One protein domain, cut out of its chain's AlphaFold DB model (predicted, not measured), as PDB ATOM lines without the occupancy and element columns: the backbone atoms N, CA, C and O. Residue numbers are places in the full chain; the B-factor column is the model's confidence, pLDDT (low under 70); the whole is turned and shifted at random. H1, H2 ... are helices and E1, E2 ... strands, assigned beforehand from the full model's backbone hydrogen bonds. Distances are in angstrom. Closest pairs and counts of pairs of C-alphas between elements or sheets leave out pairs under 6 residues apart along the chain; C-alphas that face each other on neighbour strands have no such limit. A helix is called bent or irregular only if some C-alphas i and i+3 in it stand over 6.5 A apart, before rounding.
ATOM      1  N   GLU A 293     342.307 306.136 287.060       91.69
ATOM      2  CA  GLU A 293     341.505 305.046 286.522       91.69
ATOM      3  C   GLU A 293     341.389 305.105 284.989       91.69
ATOM      4  O   GLU A 293     340.993 306.137 284.423       91.69
ATOM      5  N   PRO A 294     341.651 303.994 284.271       89.31
ATOM      6  CA  PRO A 294     341.532 303.949 282.815       89.31
ATOM      7  C   PRO A 294     340.119 304.243 282.296       89.31
ATOM      8  O   PRO A 294     339.967 304.857 281.239       89.31
ATOM      9  N   PHE A 295     339.069 303.842 283.022       93.31
ATOM     10  CA  PHE A 295     337.690 304.066 282.574       93.31
ATOM     11  C   PHE A 295     337.306 305.554 282.590       93.31
ATOM     12  O   PHE A 295     336.549 305.997 281.727       93.31
ATOM     13  N   MET A 296     337.863 306.343 283.517       95.31
ATOM     14  CA  MET A 296     337.655 307.793 283.556       95.31
ATOM     15  C   MET A 296     338.288 308.473 282.346       95.31
ATOM     16  O   MET A 296     337.679 309.358 281.746       95.31
ATOM     17  N   ASN A 297     339.469 308.016 281.925       93.00
ATOM     18  CA  ASN A 297     340.099 308.509 280.700       93.00
ATOM     19  C   ASN A 297     339.221 308.240 279.471       93.00
ATOM     20  O   ASN A 297     339.063 309.136 278.642       93.00
ATOM     21  N   LEU A 298     338.586 307.064 279.394       92.75
ATOM     22  CA  LEU A 298     337.623 306.755 278.332       92.75
ATOM     23  C   LEU A 298     336.398 307.681 278.362       92.75
ATOM     24  O   LEU A 298     335.916 308.071 277.302       92.75
ATOM     25  N   LEU A 299     335.897 308.055 279.545       94.81
ATOM     26  CA  LEU A 299     334.786 309.009 279.670       94.81
ATOM     27  C   LEU A 299     335.175 310.417 279.196       94.81
ATOM     28  O   LEU A 299     334.399 311.050 278.478       94.81
ATOM     29  N   PHE A 300     336.376 310.896 279.543       96.06
ATOM     30  CA  PHE A 300     336.903 312.163 279.023       96.06
ATOM     31  C   PHE A 300     337.057 312.125 277.501       96.06
ATOM     32  O   PHE A 300     336.593 313.029 276.811       96.06
ATOM     33  N   GLU A 301     337.694 311.082 276.969       94.88
ATOM     34  CA  GLU A 301     337.922 310.923 275.528       94.88
ATOM     35  C   GLU A 301     336.619 310.837 274.745       94.88
ATOM     36  O   GLU A 301     336.494 311.471 273.699       94.88
ATOM     37  N   TRP A 302     335.637 310.109 275.276       93.44
ATOM     38  CA  TRP A 302     334.300 310.027 274.707       93.44
ATOM     39  C   TRP A 302     333.665 311.409 274.568       93.44
ATOM     40  O   TRP A 302     333.226 311.777 273.477       93.44
ATOM     41  N   ARG A 303     333.693 312.213 275.635       92.88
ATOM     42  CA  ARG A 303     333.080 313.540 275.603       92.88
ATOM     43  C   ARG A 303     333.834 314.525 274.714       92.88
ATOM     44  O   ARG A 303     333.206 315.279 273.979       92.88
ATOM     45  N   ILE A 304     335.165 314.475 274.714       95.44
ATOM     46  CA  ILE A 304     335.997 315.273 273.799       95.44
ATOM     47  C   ILE A 304     335.668 314.929 272.340       95.44
ATOM     48  O   ILE A 304     335.502 315.833 271.522       95.44
ATOM     49  N   ALA A 305     335.531 313.641 272.010       93.81
ATOM     50  CA  ALA A 305     335.180 313.202 270.662       93.81
ATOM     51  C   ALA A 305     333.775 313.669 270.243       93.81
ATOM     52  O   ALA A 305     333.604 314.140 269.115       93.81
ATOM     53  N   ASP A 306     332.788 313.599 271.145       90.56
ATOM     54  CA  ASP A 306     331.432 314.092 270.883       90.56
ATOM     55  C   ASP A 306     331.403 315.609 270.654       90.56
ATOM     56  O   ASP A 306     330.793 316.082 269.694       90.56
ATOM     57  N   LEU A 307     332.104 316.380 271.490       90.88
ATOM     58  CA  LEU A 307     332.215 317.834 271.348       90.88
ATOM     59  C   LEU A 307     332.911 318.223 270.039       90.88
ATOM     60  O   LEU A 307     332.458 319.132 269.343       90.88
ATOM     61  N   GLN A 308     333.965 317.498 269.654       93.00
ATOM     62  CA  GLN A 308     334.645 317.705 268.377       93.00
ATOM     63  C   GLN A 308     333.724 317.388 267.189       93.00
ATOM     64  O   GLN A 308     333.698 318.126 266.201       93.00
ATOM     65  N   GLY A 309     332.954 316.300 267.272       90.00
ATOM     66  CA  GLY A 309     331.978 315.922 266.253       90.00
ATOM     67  C   GLY A 309     330.864 316.958 266.105       90.00
ATOM     68  O   GLY A 309     330.534 317.349 264.984       90.00
ATOM     69  N   LEU A 310     330.348 317.456 267.229       86.81
ATOM     70  CA  LEU A 310     329.347 318.517 267.276       86.81
ATOM     71  C   LEU A 310     329.880 319.820 266.672       86.81
ATOM     72  O   LEU A 310     329.218 320.404 265.815       86.81
ATOM     73  N   LYS A 311     331.105 320.228 267.032       89.50
ATOM     74  CA  LYS A 311     331.793 321.380 266.430       89.50
ATOM     75  C   LYS A 311     331.875 321.242 264.913       89.50
ATOM     76  O   LYS A 311     331.474 322.150 264.193       89.50
ATOM     77  N   ASN A 312     332.345 320.098 264.418       90.69
ATOM     78  CA  ASN A 312     332.458 319.854 262.979       90.69
ATOM     79  C   ASN A 312     331.091 319.919 262.280       90.69
ATOM     80  O   ASN A 312     330.977 320.466 261.184       90.69
ATOM     81  N   ALA A 313     330.044 319.388 262.914       86.81
ATOM     82  CA  ALA A 313     328.691 319.432 262.377       86.81
ATOM     83  C   ALA A 313     328.157 320.876 262.301       86.81
ATOM     84  O   ALA A 313     327.579 321.256 261.282       86.81
ATOM     85  N   VAL A 314     328.398 321.694 263.332       86.31
ATOM     86  CA  VAL A 314     328.061 323.129 263.344       86.31
ATOM     87  C   VAL A 314     328.825 323.877 262.253       86.31
ATOM     88  O   VAL A 314     328.213 324.618 261.486       86.31
ATOM     89  N   SER A 315     330.130 323.635 262.114       87.94
ATOM     90  CA  SER A 315     330.962 324.239 261.064       87.94
ATOM     91  C   SER A 315     330.446 323.939 259.653       87.94
ATOM     92  O   SER A 315     330.464 324.823 258.795       87.94
ATOM     93  N   ASN A 316     329.933 322.728 259.421       87.25
ATOM     94  CA  ASN A 316     329.432 322.285 258.118       87.25
ATOM     95  C   ASN A 316     327.974 322.687 257.834       87.25
ATOM     96  O   ASN A 316     327.529 322.607 256.689       87.25
ATOM     97  N   ALA A 317     327.213 323.102 258.848       84.69
ATOM     98  CA  ALA A 317     325.833 323.536 258.670       84.69
ATOM     99  C   ALA A 317     325.754 324.900 257.960       84.69
ATOM    100  O   ALA A 317     326.622 325.768 258.118       84.69
ATOM    101  N   GLN A 318     324.688 325.108 257.182       84.75
ATOM    102  CA  GLN A 318     324.419 326.405 256.559       84.75
ATOM    103  C   GLN A 318     324.054 327.440 257.629       84.75
ATOM    104  O   GLN A 318     323.293 327.126 258.546       84.75
ATOM    105  N   ALA A 319     324.551 328.673 257.483       81.25
ATOM    106  CA  ALA A 319     324.318 329.781 258.417       81.25
ATOM    107  C   ALA A 319     322.823 330.029 258.688       81.25
ATOM    108  O   ALA A 319     322.423 330.281 259.823       81.25
ATOM    109  N   SER A 320     321.989 329.826 257.663       76.94
ATOM    110  CA  SER A 320     320.522 329.879 257.716       76.94
ATOM    111  C   SER A 320     319.879 328.976 258.774       76.94
ATOM    112  O   SER A 320     318.727 329.191 259.137       76.94
ATOM    113  N   SER A 321     320.614 327.994 259.301       74.75
ATOM    114  CA  SER A 321     320.150 327.079 260.351       74.75
ATOM    115  C   SER A 321     320.214 327.686 261.763       74.75
ATOM    116  O   SER A 321     319.709 327.071 262.697       74.75
ATOM    117  N   PHE A 322     320.834 328.862 261.938       75.44
ATOM    118  CA  PHE A 322     321.174 329.443 263.248       75.44
ATOM    119  C   PHE A 322     320.431 330.754 263.567       75.44
ATOM    120  O   PHE A 322     320.986 331.664 264.185       75.44
ATOM    121  N   GLY A 323     319.164 330.858 263.156       67.75
ATOM    122  CA  GLY A 323     318.261 331.954 263.526       67.75
ATOM    123  C   GLY A 323     317.477 332.531 262.347       67.75
ATOM    124  O   GLY A 323     317.776 332.258 261.189       67.75
ATOM    125  N   SER A 324     316.461 333.346 262.636       64.31
ATOM    126  CA  SER A 324     315.602 333.973 261.618       64.31
ATOM    127  C   SER A 324     316.158 335.283 261.044       64.31
ATOM    128  O   SER A 324     315.702 335.728 259.995       64.31
ATOM    129  N   ASP A 325     317.126 335.910 261.719       74.69
ATOM    130  CA  ASP A 325     317.765 337.157 261.286       74.69
ATOM    131  C   ASP A 325     319.001 336.858 260.425       74.69
ATOM    132  O   ASP A 325     320.064 336.497 260.938       74.69
ATOM    133  N   ALA A 326     318.860 337.035 259.109       71.25
ATOM    134  CA  ALA A 326     319.918 336.795 258.128       71.25
ATOM    135  C   ALA A 326     321.212 337.581 258.410       71.25
ATOM    136  O   ALA A 326     322.292 337.125 258.042       71.25
ATOM    137  N   SER A 327     321.127 338.729 259.093       71.56
ATOM    138  CA  SER A 327     322.296 339.564 259.404       71.56
ATOM    139  C   SER A 327     323.158 339.017 260.549       71.56
ATOM    140  O   SER A 327     324.318 339.402 260.673       71.56
ATOM    141  N   LYS A 328     322.622 338.095 261.366       73.75
ATOM    142  CA  LYS A 328     323.292 337.554 262.566       73.75
ATOM    143  C   LYS A 328     323.625 336.069 262.480       73.75
ATOM    144  O   LYS A 328     324.377 335.572 263.307       73.75
ATOM    145  N   GLN A 329     323.105 335.360 261.482       80.31
ATOM    146  CA  GLN A 329     323.282 333.915 261.298       80.31
ATOM    147  C   GLN A 329     324.754 333.458 261.307       80.31
ATOM    148  O   GLN A 329     325.104 332.522 262.027       80.31
ATOM    149  N   GLU A 330     325.633 334.140 260.564       83.06
ATOM    150  CA  GLU A 330     327.062 333.786 260.505       83.06
ATOM    151  C   GLU A 330     327.796 334.115 261.816       83.06
ATOM    152  O   GLU A 330     328.653 333.356 262.276       83.06
ATOM    153  N   GLN A 331     327.409 335.215 262.467       80.75
ATOM    154  CA  GLN A 331     327.942 335.607 263.772       80.75
ATOM    155  C   GLN A 331     327.544 334.598 264.859       80.75
ATOM    156  O   GLN A 331     328.386 334.189 265.659       80.75
ATOM    157  N   THR A 332     326.288 334.141 264.857       76.44
ATOM    158  CA  THR A 332     325.780 333.103 265.764       76.44
ATOM    159  C   THR A 332     326.529 331.787 265.572       76.44
ATOM    160  O   THR A 332     326.989 331.193 266.547       76.44
ATOM    161  N   LYS A 333     326.708 331.354 264.317       83.56
ATOM    162  CA  LYS A 333     327.480 330.152 263.976       83.56
ATOM    163  C   LYS A 333     328.923 330.247 264.483       83.56
ATOM    164  O   LYS A 333     329.398 329.323 265.138       83.56
ATOM    165  N   THR A 334     329.597 331.368 264.229       84.50
ATOM    166  CA  THR A 334     330.983 331.608 264.670       84.50
ATOM    167  C   THR A 334     331.101 331.596 266.196       84.50
ATOM    168  O   THR A 334     331.981 330.933 266.743       84.50
ATOM    169  N   SER A 335     330.168 332.250 266.893       80.12
ATOM    170  CA  SER A 335     330.135 332.305 268.362       80.12
ATOM    171  C   SER A 335     329.905 330.926 268.992       80.12
ATOM    172  O   SER A 335     330.526 330.585 269.996       80.12
ATOM    173  N   LEU A 336     329.046 330.099 268.384       80.00
ATOM    174  CA  LEU A 336     328.791 328.730 268.834       80.00
ATOM    175  C   LEU A 336     330.028 327.834 268.672       80.00
ATOM    176  O   LEU A 336     330.328 327.037 269.559       80.00
ATOM    177  N   ILE A 337     330.765 327.981 267.565       86.00
ATOM    178  CA  ILE A 337     332.036 327.273 267.350       86.00
ATOM    179  C   ILE A 337     333.060 327.680 268.419       86.00
ATOM    180  O   ILE A 337     333.701 326.802 268.997       86.00
ATOM    181  N   ALA A 338     333.178 328.976 268.718       85.56
ATOM    182  CA  ALA A 338     334.093 329.482 269.741       85.56
ATOM    183  C   ALA A 338     333.753 328.958 271.152       85.56
ATOM    184  O   ALA A 338     334.651 328.550 271.892       85.56
ATOM    185  N   GLU A 339     332.468 328.896 271.522       83.81
ATOM    186  CA  GLU A 339     332.072 328.322 272.816       83.81
ATOM    187  C   GLU A 339     332.330 326.808 272.864       83.81
ATOM    188  O   GLU A 339     332.833 326.310 273.870       83.81
ATOM    189  N   LEU A 340     332.076 326.066 271.778       87.06
ATOM    190  CA  LEU A 340     332.425 324.640 271.703       87.06
ATOM    191  C   LEU A 340     333.937 324.412 271.848       87.06
ATOM    192  O   LEU A 340     334.335 323.463 272.521       87.06
ATOM    193  N   ASP A 341     334.777 325.290 271.293       89.81
ATOM    194  CA  ASP A 341     336.235 325.237 271.469       89.81
ATOM    195  C   ASP A 341     336.666 325.477 272.917       89.81
ATOM    196  O   ASP A 341     337.551 324.788 273.439       89.81
ATOM    197  N   LYS A 342     336.003 326.407 273.605       89.50
ATOM    198  CA  LYS A 342     336.220 326.657 275.030       89.50
ATOM    199  C   LYS A 342     335.807 325.459 275.886       89.50
ATOM    200  O   LYS A 342     336.568 325.061 276.768       89.50
ATOM    201  N   ILE A 343     334.646 324.857 275.616       90.56
ATOM    202  CA  ILE A 343     334.180 323.651 276.320       90.56
ATOM    203  C   ILE A 343     335.154 322.492 276.071       90.56
ATOM    204  O   ILE A 343     335.596 321.842 277.017       90.56
ATOM    205  N   LEU A 344     335.545 322.258 274.817       93.38
ATOM    206  CA  LEU A 344     336.490 321.206 274.443       93.38
ATOM    207  C   LEU A 344     337.843 321.377 275.150       93.38
ATOM    208  O   LEU A 344     338.363 320.415 275.722       93.38
ATOM    209  N   SER A 345     338.361 322.607 275.202       94.88
ATOM    210  CA  SER A 345     339.585 322.942 275.941       94.88
ATOM    211  C   SER A 345     339.443 322.672 277.443       94.88
ATOM    212  O   SER A 345     340.373 322.168 278.071       94.88
ATOM    213  N   ALA A 346     338.274 322.946 278.035       94.50
ATOM    214  CA  ALA A 346     338.015 322.658 279.445       94.50
ATOM    215  C   ALA A 346     338.075 321.150 279.747       94.50
ATOM    216  O   ALA A 346     338.725 320.755 280.715       94.50
ATOM    217  N   TYR A 347     337.484 320.301 278.898       96.19
ATOM    218  CA  TYR A 347     337.578 318.841 279.039       96.19
ATOM    219  C   TYR A 347     339.014 318.324 278.864       96.19
ATOM    220  O   TYR A 347     339.459 317.470 279.632       96.19
ATOM    221  N   GLN A 348     339.762 318.849 277.887       96.12
ATOM    222  CA  GLN A 348     341.168 318.480 277.664       96.12
ATOM    223  C   GLN A 348     342.061 318.862 278.855       96.12
ATOM    224  O   GLN A 348     342.882 318.055 279.302       96.12
ATOM    225  N   ASN A 349     341.860 320.058 279.412       95.31
ATOM    226  CA  ASN A 349     342.577 320.526 280.597       95.31
ATOM    227  C   ASN A 349     342.206 319.706 281.837       95.31
ATOM    228  O   ASN A 349     343.094 319.279 282.570       95.31
ATOM    229  N   ALA A 350     340.918 319.427 282.052       95.19
ATOM    230  CA  ALA A 350     340.442 318.589 283.152       95.19
ATOM    231  C   ALA A 350     341.069 317.186 283.115       95.19
ATOM    232  O   ALA A 350     341.550 316.703 284.140       95.19
ATOM    233  N   LYS A 351     341.143 316.563 281.931       94.81
ATOM    234  CA  LYS A 351     341.824 315.275 281.740       94.81
ATOM    235  C   LYS A 351     343.315 315.364 282.086       94.81
ATOM    236  O   LYS A 351     343.814 314.526 282.825       94.81
ATOM    237  N   THR A 352     344.014 316.375 281.565       92.38
ATOM    238  CA  THR A 352     345.477 316.528 281.712       92.38
ATOM    239  C   THR A 352     345.895 316.866 283.146       92.38
ATOM    240  O   THR A 352     346.940 316.419 283.608       92.38
ATOM    241  N   ASN A 353     345.072 317.633 283.865       90.50
ATOM    242  CA  ASN A 353     345.381 318.111 285.213       90.50
ATOM    243  C   ASN A 353     345.010 317.121 286.326       90.50
ATOM    244  O   ASN A 353     345.345 317.376 287.480       90.50
ATOM    245  N   SER A 354     344.313 316.025 286.012       91.25
ATOM    246  CA  SER A 354     343.899 315.027 287.004       91.25
ATOM    247  C   SER A 354     345.013 314.010 287.259       91.25
ATOM    248  O   SER A 354     345.351 313.235 286.365       91.25
ATOM    249  N   LYS A 355     345.574 313.983 288.472       86.94
ATOM    250  CA  LYS A 355     346.724 313.131 288.835       86.94
ATOM    251  C   LYS A 355     346.334 311.768 289.408       86.94
ATOM    252  O   LYS A 355     347.110 310.824 289.313       86.94
ATOM    253  N   ASN A 356     345.159 311.675 290.020       89.88
ATOM    254  CA  ASN A 356     344.643 310.489 290.708       89.88
ATOM    255  C   ASN A 356     343.153 310.284 290.385       89.88
ATOM    256  O   ASN A 356     342.519 311.144 289.761       89.88
ATOM    257  N   PHE A 357     342.584 309.151 290.805       92.75
ATOM    258  CA  PHE A 357     341.182 308.827 290.514       92.75
ATOM    259  C   PHE A 357     340.198 309.850 291.103       92.75
ATOM    260  O   PHE A 357     339.257 310.274 290.428       92.75
ATOM    261  N   LEU A 358     340.445 310.318 292.330       90.38
ATOM    262  CA  LEU A 358     339.600 311.318 292.988       90.38
ATOM    263  C   LEU A 358     339.535 312.628 292.184       90.38
ATOM    264  O   LEU A 358     338.454 313.172 291.953       90.38
ATOM    265  N   GLU A 359     340.681 313.118 291.716       90.56
ATOM    266  CA  GLU A 359     340.777 314.312 290.877       90.56
ATOM    267  C   GLU A 359     340.103 314.114 289.519       90.56
ATOM    268  O   GLU A 359     339.401 315.018 289.070       90.56
ATOM    269  N   GLN A 360     340.236 312.937 288.894       94.00
ATOM    270  CA  GLN A 360     339.524 312.633 287.647       94.00
ATOM    271  C   GLN A 360     338.006 312.754 287.828       94.00
ATOM    272  O   GLN A 360     337.339 313.330 286.970       94.00
ATOM    273  N   LEU A 361     337.455 312.257 288.940       93.88
ATOM    274  CA  LEU A 361     336.018 312.330 289.236       93.88
ATOM    275  C   LEU A 361     335.528 313.755 289.453       93.88
ATOM    276  O   LEU A 361     334.493 314.147 288.911       93.88
ATOM    277  N   ILE A 362     336.272 314.522 290.247       90.62
ATOM    278  CA  ILE A 362     335.940 315.913 290.557       90.62
ATOM    279  C   ILE A 362     336.014 316.748 289.284       90.62
ATOM    280  O   ILE A 362     335.064 317.452 288.943       90.62
ATOM    281  N   ASN A 363     337.118 316.642 288.547       94.06
ATOM    282  CA  ASN A 363     337.338 317.437 287.350       94.06
ATOM    283  C   ASN A 363     336.353 317.066 286.240       94.06
ATOM    284  O   ASN A 363     335.827 317.977 285.607       94.06
ATOM    285  N   TYR A 364     336.044 315.775 286.049       95.62
ATOM    286  CA  TYR A 364     335.023 315.333 285.092       95.62
ATOM    287  C   TYR A 364     333.647 315.899 285.452       95.62
ATOM    288  O   TYR A 364     332.993 316.512 284.616       95.62
ATOM    289  N   ASN A 365     333.224 315.774 286.713       93.88
ATOM    290  CA  ASN A 365     331.943 316.321 287.158       93.88
ATOM    291  C   ASN A 365     331.876 317.847 287.029       93.88
ATOM    292  O   ASN A 365     330.848 318.383 286.629       93.88
ATOM    293  N   ASN A 366     332.965 318.554 287.336       91.75
ATOM    294  CA  ASN A 366     333.022 320.009 287.214       91.75
ATOM    295  C   ASN A 366     332.826 320.466 285.767       91.75
ATOM    296  O   ASN A 366     332.106 321.437 285.536       91.75
ATOM    297  N   VAL A 367     333.426 319.776 284.790       93.38
ATOM    298  CA  VAL A 367     333.208 320.112 283.375       93.38
ATOM    299  C   VAL A 367     331.838 319.650 282.869       93.38
ATOM    300  O   VAL A 367     331.212 320.387 282.109       93.38
ATOM    301  N   GLU A 368     331.311 318.514 283.342       91.38
ATOM    302  CA  GLU A 368     329.947 318.072 283.015       91.38
ATOM    303  C   GLU A 368     328.901 319.070 283.537       91.38
ATOM    304  O   GLU A 368     328.127 319.614 282.757       91.38
ATOM    305  N   SER A 369     328.910 319.397 284.831       86.50
ATOM    306  CA  SER A 369     327.947 320.337 285.420       86.50
ATOM    307  C   SER A 369     328.182 321.787 284.991       86.50
ATOM    308  O   SER A 369     327.233 322.559 284.852       86.50
ATOM    309  N   GLY A 370     329.442 322.179 284.778       83.62
ATOM    310  CA  GLY A 370     329.810 323.531 284.363       83.62
ATOM    311  C   GLY A 370     329.475 323.831 282.904       83.62
ATOM    312  O   GLY A 370     329.142 324.977 282.591       83.62
ATOM    313  N   TYR A 371     329.533 322.815 282.033       86.56
ATOM    314  CA  TYR A 371     329.352 322.986 280.595       86.56
ATOM    315  C   TYR A 371     328.303 322.061 279.974       86.56
ATOM    316  O   TYR A 371     327.359 322.563 279.371       86.56
ATOM    317  N   TRP A 372     328.440 320.739 280.092       83.94
ATOM    318  CA  TRP A 372     327.556 319.790 279.399       83.94
ATOM    319  C   TRP A 372     326.093 319.897 279.846       83.94
ATOM    320  O   TRP A 372     325.223 320.202 279.028       83.94
ATOM    321  N   ASP A 373     325.826 319.730 281.142       81.38
ATOM    322  CA  ASP A 373     324.483 319.818 281.729       81.38
ATOM    323  C   ASP A 373     323.869 321.206 281.464       81.38
ATOM    324  O   ASP A 373     322.679 321.354 281.176       81.38
ATOM    325  N   LYS A 374     324.710 322.245 281.551       75.56
ATOM    326  CA  LYS A 374     324.292 323.646 281.488       75.56
ATOM    327  C   LYS A 374     323.994 324.137 280.075       75.56
ATOM    328  O   LYS A 374     323.059 324.920 279.925       75.56
ATOM    329  N   PHE A 375     324.790 323.738 279.084       71.75
ATOM    330  CA  PHE A 375     324.755 324.311 277.732       71.75
ATOM    331  C   PHE A 375     324.350 323.315 276.643       71.75
ATOM    332  O   PHE A 375     323.861 323.744 275.601       71.75
ATOM    333  N   ILE A 376     324.560 322.010 276.850       72.19
ATOM    334  CA  ILE A 376     324.287 320.979 275.838       72.19
ATOM    335  C   ILE A 376     322.987 320.222 276.151       72.19
ATOM    336  O   ILE A 376     322.134 320.067 275.276       72.19
ATOM    337  N   GLU A 377     322.813 319.753 277.390       71.19
ATOM    338  CA  GLU A 377     321.638 318.961 277.792       71.19
ATOM    339  C   GLU A 377     320.394 319.837 278.038       71.19
ATOM    340  O   GLU A 377     319.273 319.456 277.682       71.19
ATOM    341  N   ASN A 378     320.575 321.043 278.587       66.56
ATOM    342  CA  ASN A 378     319.482 321.983 278.820       66.56
ATOM    343  C   ASN A 378     319.004 322.644 277.515       66.56
ATOM    344  O   ASN A 378     319.586 323.608 277.026       66.56
ATOM    345  N   LYS A 379     317.870 322.175 276.983       57.78
ATOM    346  CA  LYS A 379     317.267 322.680 275.732       57.78
ATOM    347  C   LYS A 379     316.840 324.154 275.759       57.78
ATOM    348  O   LYS A 379     316.546 324.689 274.698       57.78
ATOM    349  N   ASN A 380     316.789 324.783 276.937       55.78
ATOM    350  CA  ASN A 380     316.332 326.163 277.126       55.78
ATOM    351  C   ASN A 380     317.451 327.106 277.607       55.78
ATOM    352  O   ASN A 380     317.163 328.233 278.023       55.78
ATOM    353  N   SER A 381     318.715 326.665 277.632       55.12
ATOM    354  CA  SER A 381     319.816 327.547 278.022       55.12
ATOM    355  C   SER A 381     320.063 328.617 276.956       55.12
ATOM    356  O   SER A 381     320.052 328.344 275.762       55.12
ATOM    357  N   LYS A 382     320.311 329.855 277.387       55.44
ATOM    358  CA  LYS A 382     320.844 330.917 276.525       55.44
ATOM    359  C   LYS A 382     322.313 331.104 276.866       55.44
ATOM    360  O   LYS A 382     322.642 331.290 278.039       55.44
ATOM    361  N   VAL A 383     323.186 331.064 275.866       54.06
ATOM    362  CA  VAL A 383     324.606 331.390 276.041       54.06
ATOM    363  C   VAL A 383     324.831 332.804 275.556       54.06
ATOM    364  O   VAL A 383     324.452 333.166 274.447       54.06
ATOM    365  N   THR A 384     325.452 333.621 276.400       48.41
ATOM    366  CA  THR A 384     325.967 334.922 275.987       48.41
ATOM    367  C   THR A 384     327.434 334.742 275.625       48.41
ATOM    368  O   THR A 384     328.280 334.651 276.511       48.41
ATOM    369  N   ALA A 385     327.727 334.649 274.330       44.81
ATOM    370  CA  ALA A 385     329.090 334.658 273.811       44.81
ATOM    371  C   ALA A 385     329.360 336.055 273.237       44.81
ATOM    372  O   ALA A 385     328.572 336.553 272.436       44.81
ATOM    373  N   GLU A 386     330.416 336.721 273.717       46.03
ATOM    374  CA  GLU A 386     330.871 338.035 273.216       46.03
ATOM    375  C   GLU A 386     329.770 339.119 273.126       46.03
ATOM    376  O   GLU A 386     329.739 339.940 272.214       46.03
ATOM    377  N   GLY A 387     328.835 339.139 274.085       41.59
ATOM    378  CA  GLY A 387     327.762 340.142 274.145       41.59
ATOM    379  C   GLY A 387     326.529 339.842 273.280       41.59
ATOM    380  O   GLY A 387     325.582 340.628 273.289       41.59
ATOM    381  N   VAL A 388     326.486 338.698 272.590       46.75
ATOM    382  CA  VAL A 388     325.320 338.240 271.817       46.75
ATOM    383  C   VAL A 388     324.627 337.097 272.557       46.75
ATOM    384  O   VAL A 388     325.236 336.073 272.861       46.75
ATOM    385  N   SER A 389     323.335 337.264 272.860       45.75
ATOM    386  CA  SER A 389     322.497 336.184 273.395       45.75
ATOM    387  C   SER A 389     322.175 335.199 272.275       45.75
ATOM    388  O   SER A 389     321.292 335.460 271.458       45.75
ATOM    389  N   VAL A 390     322.863 334.064 272.264       50.31
ATOM    390  CA  VAL A 390     322.610 332.954 271.349       50.31
ATOM    391  C   VAL A 390     321.667 331.966 272.033       50.31
ATOM    392  O   VAL A 390     321.926 331.502 273.146       50.31
ATOM    393  N   ASP A 391     320.550 331.666 271.375       51.31
ATOM    394  CA  ASP A 391     319.711 330.527 271.742       51.31
ATOM    395  C   ASP A 391     320.521 329.255 271.458       51.31
ATOM    396  O   ASP A 391     320.895 329.009 270.308       51.31
ATOM    397  N   THR A 392     320.899 328.484 272.484       48.16
ATOM    398  CA  THR A 392     321.747 327.295 272.287       48.16
ATOM    399  C   THR A 392     320.942 326.087 271.860       48.16
ATOM    400  O   THR A 392     321.195 324.968 272.304       48.16
ATOM    401  N   THR A 393     320.005 326.253 270.937       51.28
ATOM    402  CA  THR A 393     319.471 325.131 270.173       51.28
ATOM    403  C   THR A 393     320.541 324.611 269.204       51.28
ATOM    404  O   THR A 393     320.407 324.644 267.983       51.28
ATOM    405  N   ILE A 394     321.608 324.022 269.758       53.25
ATOM    406  CA  ILE A 394     322.616 323.215 269.046       53.25
ATOM    407  C   ILE A 394     321.943 322.062 268.269       53.25
ATOM    408  O   ILE A 394     322.500 321.504 267.327       53.25
ATOM    409  N   TRP A 395     320.688 321.766 268.623       52.09
ATOM    410  CA  TRP A 395     319.766 320.822 268.001       52.09
ATOM    411  C   TRP A 395     319.307 321.175 266.576       52.09
ATOM    412  O   TRP A 395     318.640 320.353 265.948       52.09
ATOM    413  N   HIS A 396     319.650 322.348 266.029       57.97
ATOM    414  CA  HIS A 396     319.408 322.644 264.606       57.97
ATOM    415  C   HIS A 396     320.353 321.883 263.665       57.97
ATOM    416  O   HIS A 396     320.080 321.757 262.471       57.97
ATOM    417  N   VAL A 397     321.432 321.313 264.204       66.69
ATOM    418  CA  VAL A 397     322.372 320.473 263.469       66.69
ATOM    419  C   VAL A 397     322.092 319.006 263.787       66.69
ATOM    420  O   VAL A 397     322.016 318.607 264.947       66.69
ATOM    421  N   LYS A 398     321.951 318.172 262.750       66.56
ATOM    422  CA  LYS A 398     321.772 316.721 262.915       66.56
ATOM    423  C   LYS A 398     323.086 316.079 263.372       66.56
ATOM    424  O   LYS A 398     323.858 315.603 262.543       66.56
ATOM    425  N   TYR A 399     323.324 316.044 264.680       77.69
ATOM    426  CA  TYR A 399     324.413 315.286 265.296       77.69
ATOM    427  C   TYR A 399     323.861 314.257 266.286       77.69
ATOM    428  O   TYR A 399     322.951 314.548 267.060       77.69
ATOM    429  N   VAL A 400     324.403 313.038 266.245       76.75
ATOM    430  CA  VAL A 400     324.039 311.955 267.163       76.75
ATOM    431  C   VAL A 400     325.219 311.709 268.087       76.75
ATOM    432  O   VAL A 400     326.297 311.357 267.617       76.75
ATOM    433  N   ILE A 401     324.989 311.885 269.389       79.75
ATOM    434  CA  ILE A 401     325.959 311.587 270.448       79.75
ATOM    435  C   ILE A 401     326.411 310.133 270.308       79.75
ATOM    436  O   ILE A 401     325.591 309.226 270.106       79.75
ATOM    437  N   SER A 402     327.720 309.905 270.378       84.75
ATOM    438  CA  SER A 402     328.273 308.565 270.243       84.75
ATOM    439  C   SER A 402     327.874 307.670 271.424       84.75
ATOM    440  O   SER A 402     327.506 308.121 272.507       84.75
ATOM    441  N   LYS A 403     327.893 306.352 271.208       82.31
ATOM    442  CA  LYS A 403     327.488 305.380 272.237       82.31
ATOM    443  C   LYS A 403     328.415 305.445 273.453       82.31
ATOM    444  O   LYS A 403     329.624 305.561 273.281       82.31
ATOM    445  N   PHE A 404     327.846 305.226 274.639       88.38
ATOM    446  CA  PHE A 404     328.574 305.201 275.909       88.38
ATOM    447  C   PHE A 404     329.823 304.289 275.857       88.38
ATOM    448  O   PHE A 404     329.721 303.137 275.408       88.38
ATOM    449  N   PRO A 405     331.002 304.765 276.306       87.75
ATOM    450  CA  PRO A 405     332.280 304.098 276.059       87.75
ATOM    451  C   PRO A 405     332.485 302.855 276.928       87.75
ATOM    452  O   PRO A 405     333.225 301.956 276.532       87.75
ATOM    453  N   LEU A 406     331.789 302.752 278.067       89.88
ATOM    454  CA  LEU A 406     331.866 301.603 278.979       89.88
ATOM    455  C   LEU A 406     330.790 300.551 278.667       89.88
ATOM    456  O   LEU A 406     330.198 299.937 279.549       89.88
ATOM    457  N   SER A 407     330.485 300.380 277.383       80.31
ATOM    458  CA  SER A 407     329.576 299.350 276.890       80.31
ATOM    459  C   SER A 407     330.405 298.142 276.476       80.31
ATOM    460  O   SER A 407     330.851 298.095 275.336       80.31
ATOM    461  N   THR A 408     330.675 297.214 277.401       83.19
ATOM    462  CA  THR A 408     331.535 296.027 277.212       83.19
ATOM    463  C   THR A 408     331.387 295.420 275.817       83.19
ATOM    464  O   THR A 408     330.458 294.654 275.555       83.19
TER     465      THR A 408
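AT A GLANCE: This is residues 293 to 408 of the 952 residues of an uncharacterized protein of Mycoplasma mustelae (UniProt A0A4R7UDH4). Picture a bundle of three helices, H1, H2 and H3, running up and down side by side, with the small hairpin of E1 and E2 set beside residues 331 to 339 of H2. After the hairpin, residues 392 to 408 run back as a tail towards the end of the bundle where H1 begins. The printed part has 116 residues with three named helices and two named strands, in the order H1, H2, H3, E1, E2; E1 and E2 make an antiparallel sheet, and the class is mostly helix. The whole is compact, with a radius of gyration of the C-alphas of 15.1 A, and its outline is elongated, spanning 48 by 30 by 21 A.

IN THESE COORDINATES: Begin at the sheet: find C-alpha 382 at (320.844, 330.917, 276.525), where E1, residues 382 to 385, starts; E2, residues 388 to 391, follows. Next look at H2, residues 329 to 353, the longest helix, 36.2 A from first to last C-alpha. H1, residues 294 to 316, begins at C-alpha 294 at (341.532, 303.949, 282.815) and is 33.1 A long. H3, residues 357 to 377, is 25.4 A long and ends at C-alpha 377 at (321.638, 318.961, 277.792). It has a kink of 31 degrees near residue 368 and is irregular, with C-alphas 370 and 373 at 7.0 A.

HOW THE PARTS SIT: In the hairpin of E1 and E2, look for N 390 and O 383 at 2.8 A and N 383 and O 390 at 3.0 A, both within hydrogen-bond range. From the sheet go to H2: the closest C-alphas of H2 and E1 are those of Ser 335 and Ala 385, 6.0 A apart. H2 and H1 form a helical hairpin and touch, closest at the C-alphas of Lys 311 and Ile 337, 6.0 A, at a shallow tilt of 14 degrees, opposite ways. H2 and H3, also a helical hairpin, touch with residues 343 to 351 of H2 alone, closest at the C-alphas of Ala 350 and Asn 363, 5.3 A, at a shallow tilt of 12 degrees, opposite ways. H1 and H3 touch with residues 296 to 300 and 357 to 364 alone, closest at the C-alphas of Met 296 and Gln 360, 6.6 A, at a shallow tilt of 26 degrees, the same way. H1 is apart from E1 and E2. In H1 and H2 every O i to N i+4 pair is within hydrogen-bond range; in H3, 14 of 17 are.

THE WHOLE: The two C-alphas farthest apart, those of Ala 326 and Asn 356, are 48.6 A apart. The printed part has no cut. The link from H1 to H2 is long, with 12 residues; the other links are tight. Look for low confidence at residues 323 to 324 and 378 to 398, where pLDDT is under 70.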